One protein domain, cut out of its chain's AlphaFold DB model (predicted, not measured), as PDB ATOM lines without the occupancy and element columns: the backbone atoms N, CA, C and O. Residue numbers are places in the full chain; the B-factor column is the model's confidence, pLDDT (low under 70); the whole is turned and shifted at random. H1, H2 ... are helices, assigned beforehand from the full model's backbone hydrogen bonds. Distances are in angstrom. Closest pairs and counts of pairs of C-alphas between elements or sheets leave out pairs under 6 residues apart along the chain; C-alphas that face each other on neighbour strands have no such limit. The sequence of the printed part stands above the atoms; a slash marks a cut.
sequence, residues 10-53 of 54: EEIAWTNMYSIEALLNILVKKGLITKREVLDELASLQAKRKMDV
ATOM      1  N   GLU A  10     -25.129  -5.402 -37.671       85.88
ATOM      2  CA  GLU A  10     -25.643  -6.233 -36.593       85.88
ATOM      3  C   GLU A  10     -26.185  -7.556 -37.139       85.88
ATOM      4  O   GLU A  10     -25.821  -8.609 -36.628       85.88
ATOM      5  N   GLU A  11     -26.988  -7.534 -38.205       87.56
ATOM      6  CA  GLU A  11     -27.510  -8.754 -38.842       87.56
ATOM      7  C   GLU A  11     -26.383  -9.660 -39.358       87.56
ATOM      8  O   GLU A  11     -26.439 -10.885 -39.197       87.56
ATOM      9  N   ILE A  12     -25.322  -9.071 -39.919       89.94
ATOM     10  CA  ILE A  12     -24.122  -9.807 -40.344       89.94
ATOM     11  C   ILE A  12     -23.408 -10.412 -39.129       89.94
ATOM     12  O   ILE A  12     -23.062 -11.594 -39.147       89.94
ATOM     13  N   ALA A  13     -23.207  -9.639 -38.060       90.50
ATOM     14  CA  ALA A  13     -22.548 -10.113 -36.844       90.50
ATOM     15  C   ALA A  13     -23.330 -11.254 -36.171       90.50
ATOM     16  O   ALA A  13     -22.733 -12.267 -35.802       90.50
ATOM     17  N   TRP A  14     -24.657 -11.135 -36.087       90.94
ATOM     18  CA  TRP A  14     -25.550 -12.179 -35.581       90.94
ATOM     19  C   TRP A  14     -25.467 -13.450 -36.422       90.94
ATOM     20  O   TRP A  14     -25.253 -14.537 -35.884       90.94
ATOM     21  N   THR A  15     -25.571 -13.321 -37.746       93.31
ATOM     22  CA  THR A  15     -25.486 -14.465 -38.664       93.31
ATOM     23  C   THR A  15     -24.138 -15.174 -38.539       93.31
ATOM     24  O   THR A  15     -24.083 -16.404 -38.490       93.31
ATOM     25  N   ASN A  16     -23.053 -14.410 -38.420       94.69
ATOM     26  CA  ASN A  16     -21.713 -14.954 -38.233       94.69
ATOM     27  C   ASN A  16     -21.576 -15.684 -36.890       94.69
ATOM     28  O   ASN A  16     -21.038 -16.789 -36.862       94.69
ATOM     29  N   MET A  17     -22.103 -15.116 -35.801       94.62
ATOM     30  CA  MET A  17     -22.090 -15.753 -34.480       94.62
ATOM     31  C   MET A  17     -22.786 -17.119 -34.515       94.62
ATOM     32  O   MET A  17     -22.183 -18.122 -34.131       94.62
ATOM     33  N   TYR A  18     -24.013 -17.179 -35.040       95.88
ATOM     34  CA  TYR A  18     -24.774 -18.429 -35.118       95.88
ATOM     35  C   TYR A  18     -24.134 -19.454 -36.055       95.88
ATOM     36  O   TYR A  18     -24.126 -20.648 -35.753       95.88
ATOM     37  N   SER A  19     -23.562 -19.004 -37.173       96.44
ATOM     38  CA  SER A  19     -22.875 -19.890 -38.117       96.44
ATOM     39  C   SER A  19     -21.649 -20.547 -37.477       96.44
ATOM     40  O   SER A  19     -21.452 -21.756 -37.606       96.44
ATOM     41  N   ILE A  20     -20.851 -19.774 -36.734       95.31
ATOM     42  CA  ILE A  20     -19.682 -20.282 -36.006       95.31
ATOM     43  C   ILE A  20     -20.115 -21.240 -34.890       95.31
ATOM     44  O   ILE A  20     -19.536 -22.318 -34.749       95.31
ATOM     45  N   GLU A  21     -21.154 -20.893 -34.130       95.44
ATOM     46  CA  GLU A  21     -21.676 -21.744 -33.059       95.44
ATOM     47  C   GLU A  21     -22.195 -23.089 -33.594       95.44
ATOM     48  O   GLU A  21     -21.895 -24.147 -33.033       95.44
ATOM     49  N   ALA A  22     -22.931 -23.075 -34.707       97.94
ATOM     50  CA  ALA A  22     -23.432 -24.287 -35.344       97.94
ATOM     51  C   ALA A  22     -22.288 -25.219 -35.773       97.94
ATOM     52  O   ALA A  22     -22.325 -26.419 -35.482       97.94
ATOM     53  N   LEU A  23     -21.250 -24.670 -36.410       97.56
ATOM     54  CA  LEU A  23     -20.065 -25.429 -36.814       97.56
ATOM     55  C   LEU A  23     -19.345 -26.031 -35.606       97.56
ATOM     56  O   LEU A  23     -19.076 -27.233 -35.591       97.56
ATOM     57  N   LEU A  24     -19.096 -25.231 -34.569       96.62
ATOM     58  CA  LEU A  24     -18.449 -25.690 -33.343       96.62
ATOM     59  C   LEU A  24     -19.222 -26.843 -32.696       96.62
ATOM     60  O   LEU A  24     -18.642 -27.871 -32.348       96.62
ATOM     61  N   ASN A  25     -20.546 -26.719 -32.608       96.56
ATOM     62  CA  ASN A  25     -21.406 -27.760 -32.060       96.56
ATOM     63  C   ASN A  25     -21.344 -29.062 -32.870       96.56
ATOM     64  O   ASN A  25     -21.335 -30.142 -32.280       96.56
ATOM     65  N   ILE A  26     -21.282 -28.990 -34.203       98.31
ATOM     66  CA  ILE A  26     -21.129 -30.176 -35.060       98.31
ATOM     67  C   ILE A  26     -19.778 -30.849 -34.814       98.31
ATOM     68  O   ILE A  26     -19.728 -32.066 -34.641       98.31
ATOM     69  N   LEU A  27     -18.691 -30.077 -34.781       98.06
ATOM     70  CA  LEU A  27     -17.339 -30.613 -34.614       98.06
ATOM     71  C   LEU A  27     -17.152 -31.262 -33.236       98.06
ATOM     72  O   LEU A  27     -16.610 -32.364 -33.155       98.06
ATOM     73  N   VAL A  28     -17.684 -30.642 -32.177       96.88
ATOM     74  CA  VAL A  28     -17.680 -31.213 -30.820       96.88
ATOM     75  C   VAL A  28     -18.516 -32.489 -30.756       96.88
ATOM     76  O   VAL A  28     -18.059 -33.492 -30.214       96.88
ATOM     77  N   LYS A  29     -19.718 -32.505 -31.349       97.69
ATOM     78  CA  LYS A  29     -20.567 -33.712 -31.395       97.69
ATOM     79  C   LYS A  29     -19.913 -34.868 -32.151       97.69
ATOM     80  O   LYS A  29     -20.152 -36.020 -31.810       97.69
ATOM     81  N   LYS A  30     -19.100 -34.568 -33.168       98.25
ATOM     82  CA  LYS A  30     -18.315 -35.563 -33.910       98.25
ATOM     83  C   LYS A  30     -17.028 -35.990 -33.191       98.25
ATOM     84  O   LYS A  30     -16.348 -36.876 -33.694       98.25
ATOM     85  N   GLY A  31     -16.684 -35.369 -32.059       96.62
ATOM     86  CA  GLY A  31     -15.445 -35.639 -31.326       96.62
ATOM     87  C   GLY A  31     -14.179 -35.168 -32.045       96.62
ATOM     88  O   GLY A  31     -13.100 -35.664 -31.748       96.62
ATOM     89  N   LEU A  32     -14.303 -34.243 -33.006       98.25
ATOM     90  CA  LEU A  32     -13.169 -33.735 -33.791       98.25
ATOM     91  C   LEU A  32     -12.380 -32.656 -33.051       98.25
ATOM     92  O   LEU A  32     -11.192 -32.497 -33.299       98.25
ATOM     93  N   ILE A  33     -13.062 -31.910 -32.181       97.25
ATOM     94  CA  ILE A  33     -12.485 -30.909 -31.284       97.25
ATOM     95  C   ILE A  33     -13.234 -30.943 -29.951       97.25
ATOM     96  O   ILE A  33     -14.370 -31.415 -29.857       97.25
ATOM     97  N   THR A  34     -12.637 -30.355 -28.931       97.19
ATOM     98  CA  THR A  34     -13.213 -30.136 -27.611       97.19
ATOM     99  C   THR A  34     -13.497 -28.655 -27.393       97.19
ATOM    100  O   THR A  34     -12.862 -27.768 -27.962       97.19
ATOM    101  N   LYS A  35     -14.435 -28.356 -26.490       92.69
ATOM    102  CA  LYS A  35     -14.676 -26.969 -26.062       92.69
ATOM    103  C   LYS A  35     -13.427 -26.330 -25.450       92.69
ATOM    104  O   LYS A  35     -13.263 -25.119 -25.542       92.69
ATOM    105  N   ARG A  36     -12.565 -27.135 -24.817       95.69
ATOM    106  CA  ARG A  36     -11.353 -26.646 -24.162       95.69
ATOM    107  C   ARG A  36     -10.326 -26.153 -25.179       95.69
ATOM    108  O   ARG A  36      -9.860 -25.033 -25.024       95.69
ATOM    109  N   GLU A  37     -10.077 -26.923 -26.239       96.31
ATOM    110  CA  GLU A  37      -9.172 -26.525 -27.330       96.31
ATOM    111  C   GLU A  37      -9.576 -25.183 -27.947       96.31
ATOM    112  O   GLU A  37      -8.727 -24.335 -28.203       96.31
ATOM    113  N   VAL A  38     -10.880 -24.942 -28.111       94.25
ATOM    114  CA  VAL A  38     -11.374 -23.665 -28.646       94.25
ATOM    115  C   VAL A  38     -11.116 -22.505 -27.682       94.25
ATOM    116  O   VAL A  38     -10.721 -21.425 -28.115       94.25
ATOM    117  N   LEU A  39     -11.322 -22.702 -26.376       94.62
ATOM    118  CA  LEU A  39     -11.042 -21.669 -25.372       94.62
ATOM    119  C   LEU A  39      -9.546 -21.348 -25.281       94.62
ATOM    120  O   LEU A  39      -9.182 -20.178 -25.159       94.62
ATOM    121  N   ASP A  40      -8.696 -22.369 -25.368       96.62
ATOM    122  CA  ASP A  40      -7.243 -22.206 -25.345       96.62
ATOM    123  C   ASP A  40      -6.750 -21.455 -26.594       96.62
ATOM    124  O   ASP A  40      -5.953 -20.520 -26.477       96.62
ATOM    125  N   GLU A  41      -7.291 -21.767 -27.776       95.12
ATOM    126  CA  GLU A  41      -6.973 -21.036 -29.008       95.12
ATOM    127  C   GLU A  41      -7.456 -19.579 -28.950       95.12
ATOM    128  O   GLU A  41      -6.720 -18.661 -29.313       95.12
ATOM    129  N   LEU A  42      -8.657 -19.322 -28.420       93.94
ATOM    130  CA  LEU A  42      -9.148 -17.954 -28.221       93.94
ATOM    131  C   LEU A  42      -8.234 -17.146 -27.290       93.94
ATOM    132  O   LEU A  42      -7.940 -15.984 -27.582       93.94
ATOM    133  N   ALA A  43      -7.757 -17.747 -26.198       94.38
ATOM    134  CA  ALA A  43      -6.814 -17.104 -25.290       94.38
ATOM    135  C   ALA A  43      -5.471 -16.803 -25.984       94.38
ATOM    136  O   ALA A  43      -4.946 -15.693 -25.858       94.38
ATOM    137  N   SER A  44      -4.957 -17.750 -26.774       95.44
ATOM    138  CA  SER A  44      -3.741 -17.596 -27.586       95.44
ATOM    139  C   SER A  44      -3.858 -16.443 -28.590       95.44
ATOM    140  O   SER A  44      -2.980 -15.580 -28.665       95.44
ATOM    141  N   LEU A  45      -4.978 -16.354 -29.313       93.88
ATOM    142  CA  LEU A  45      -5.236 -15.280 -30.278       93.88
ATOM    143  C   LEU A  45      -5.339 -13.904 -29.612       93.88
ATOM    144  O   LEU A  45      -4.848 -12.916 -30.161       93.88
ATOM    145  N   GLN A  46      -5.962 -13.819 -28.434       91.62
ATOM    146  CA  GLN A  46      -6.015 -12.572 -27.670       91.62
ATOM    147  C   GLN A  46      -4.629 -12.147 -27.180       91.62
ATOM    148  O   GLN A  46      -4.308 -10.961 -27.235       91.62
ATOM    149  N   ALA A  47      -3.810 -13.096 -26.719       91.94
ATOM    150  CA  ALA A  47      -2.443 -12.819 -26.297       91.94
ATOM    151  C   ALA A  47      -1.593 -12.294 -27.463       91.94
ATOM    152  O   ALA A  47      -0.967 -11.248 -27.321       91.94
ATOM    153  N   LYS A  48      -1.651 -12.941 -28.638       90.38
ATOM    154  CA  LYS A  48      -0.945 -12.494 -29.853       90.38
ATOM    155  C   LYS A  48      -1.342 -11.077 -30.266       90.38
ATOM    156  O   LYS A  48      -0.476 -10.224 -30.404       90.38
ATOM    157  N   ARG A  49      -2.646 -10.779 -30.336       87.81
ATOM    158  CA  ARG A  49      -3.109  -9.417 -30.665       87.81
ATOM    159  C   ARG A  49      -2.608  -8.358 -29.691       87.81
ATOM    160  O   ARG A  49      -2.370  -7.236 -30.108       87.81
ATOM    161  N   LYS A  50      -2.488  -8.677 -28.399       78.56
ATOM    162  CA  LYS A  50      -1.949  -7.732 -27.409       78.56
ATOM    163  C   LYS A  50      -0.457  -7.466 -27.615       78.56
ATOM    164  O   LYS A  50      -0.016  -6.368 -27.307       78.56
ATOM    165  N   MET A  51       0.295  -8.444 -28.122       72.12
ATOM    166  CA  MET A  51       1.717  -8.285 -28.442       72.12
ATOM    167  C   MET A  51       1.930  -7.482 -29.729       72.12
ATOM    168  O   MET A  51       2.856  -6.689 -29.779       72.12
ATOM    169  N   ASP A  52       1.053  -7.622 -30.726       70.25
ATOM    170  CA  ASP A  52       1.157  -6.894 -32.004       70.25
ATOM    171  C   ASP A  52       0.811  -5.390 -31.901       70.25
ATOM    172  O   ASP A  52       1.014  -4.637 -32.852       70.25
ATOM    173  N   VAL A  53       0.251  -4.943 -30.771       63.16
ATOM    174  CA  VAL A  53      -0.190  -3.551 -30.541       63.16
ATOM    175  C   VAL A  53       0.837  -2.742 -29.721       63.16
ATOM    176  O   VAL A  53       0.595  -1.571 -29.429       63.16
TER     177      VAL A  53
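What this domain is: This is residues 10 to 53 of the 54 residues of an uncharacterized protein of marine metagenome (UniProt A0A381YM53). Two helices meet near their ends as an open V, with the bend of the chain at its corner. H1 makes one arm and H2 the other, and residues 10 to 23 and 39 to 53 stick out free. The printed part has 44 residues with two named helices, H1 then H2, and no named strand; the class is all helix. It is loose, with a radius of gyration of the C-alphas of 13.0 A, and flat, spanning 35 by 29 by 9 A.

How they stand to each other: H1, residues 10 to 29, and H2, residues 35 to 51, are close but not clearly touching, with 1 pair of C-alphas within 8 A. Their closest C-alphas, those of Val 28 and Lys 35, are 7.0 A apart. Their lines stand at a steep tilt of 48 degrees, and they run opposite ways. The centres are 17.9 A apart. In H1 and H2 every O i to N i+4 pair is within hydrogen-bond range.

Where its parts are: H1 begins at C-alpha 10, (-25.643, -6.233, -36.593), and measures 28.4 A from first to last C-alpha. H2 measures 25.0 A and ends at C-alpha 51, (1.717, -8.285, -28.442).

The domain as a whole: The two C-alphas farthest apart, those of Lys 30 and Val 53, are 36.9 A apart. The printed part has no cut, and the link from H1 to H2 is tight. The mean pLDDT of the printed part is 92.4; residue 53 is under 70.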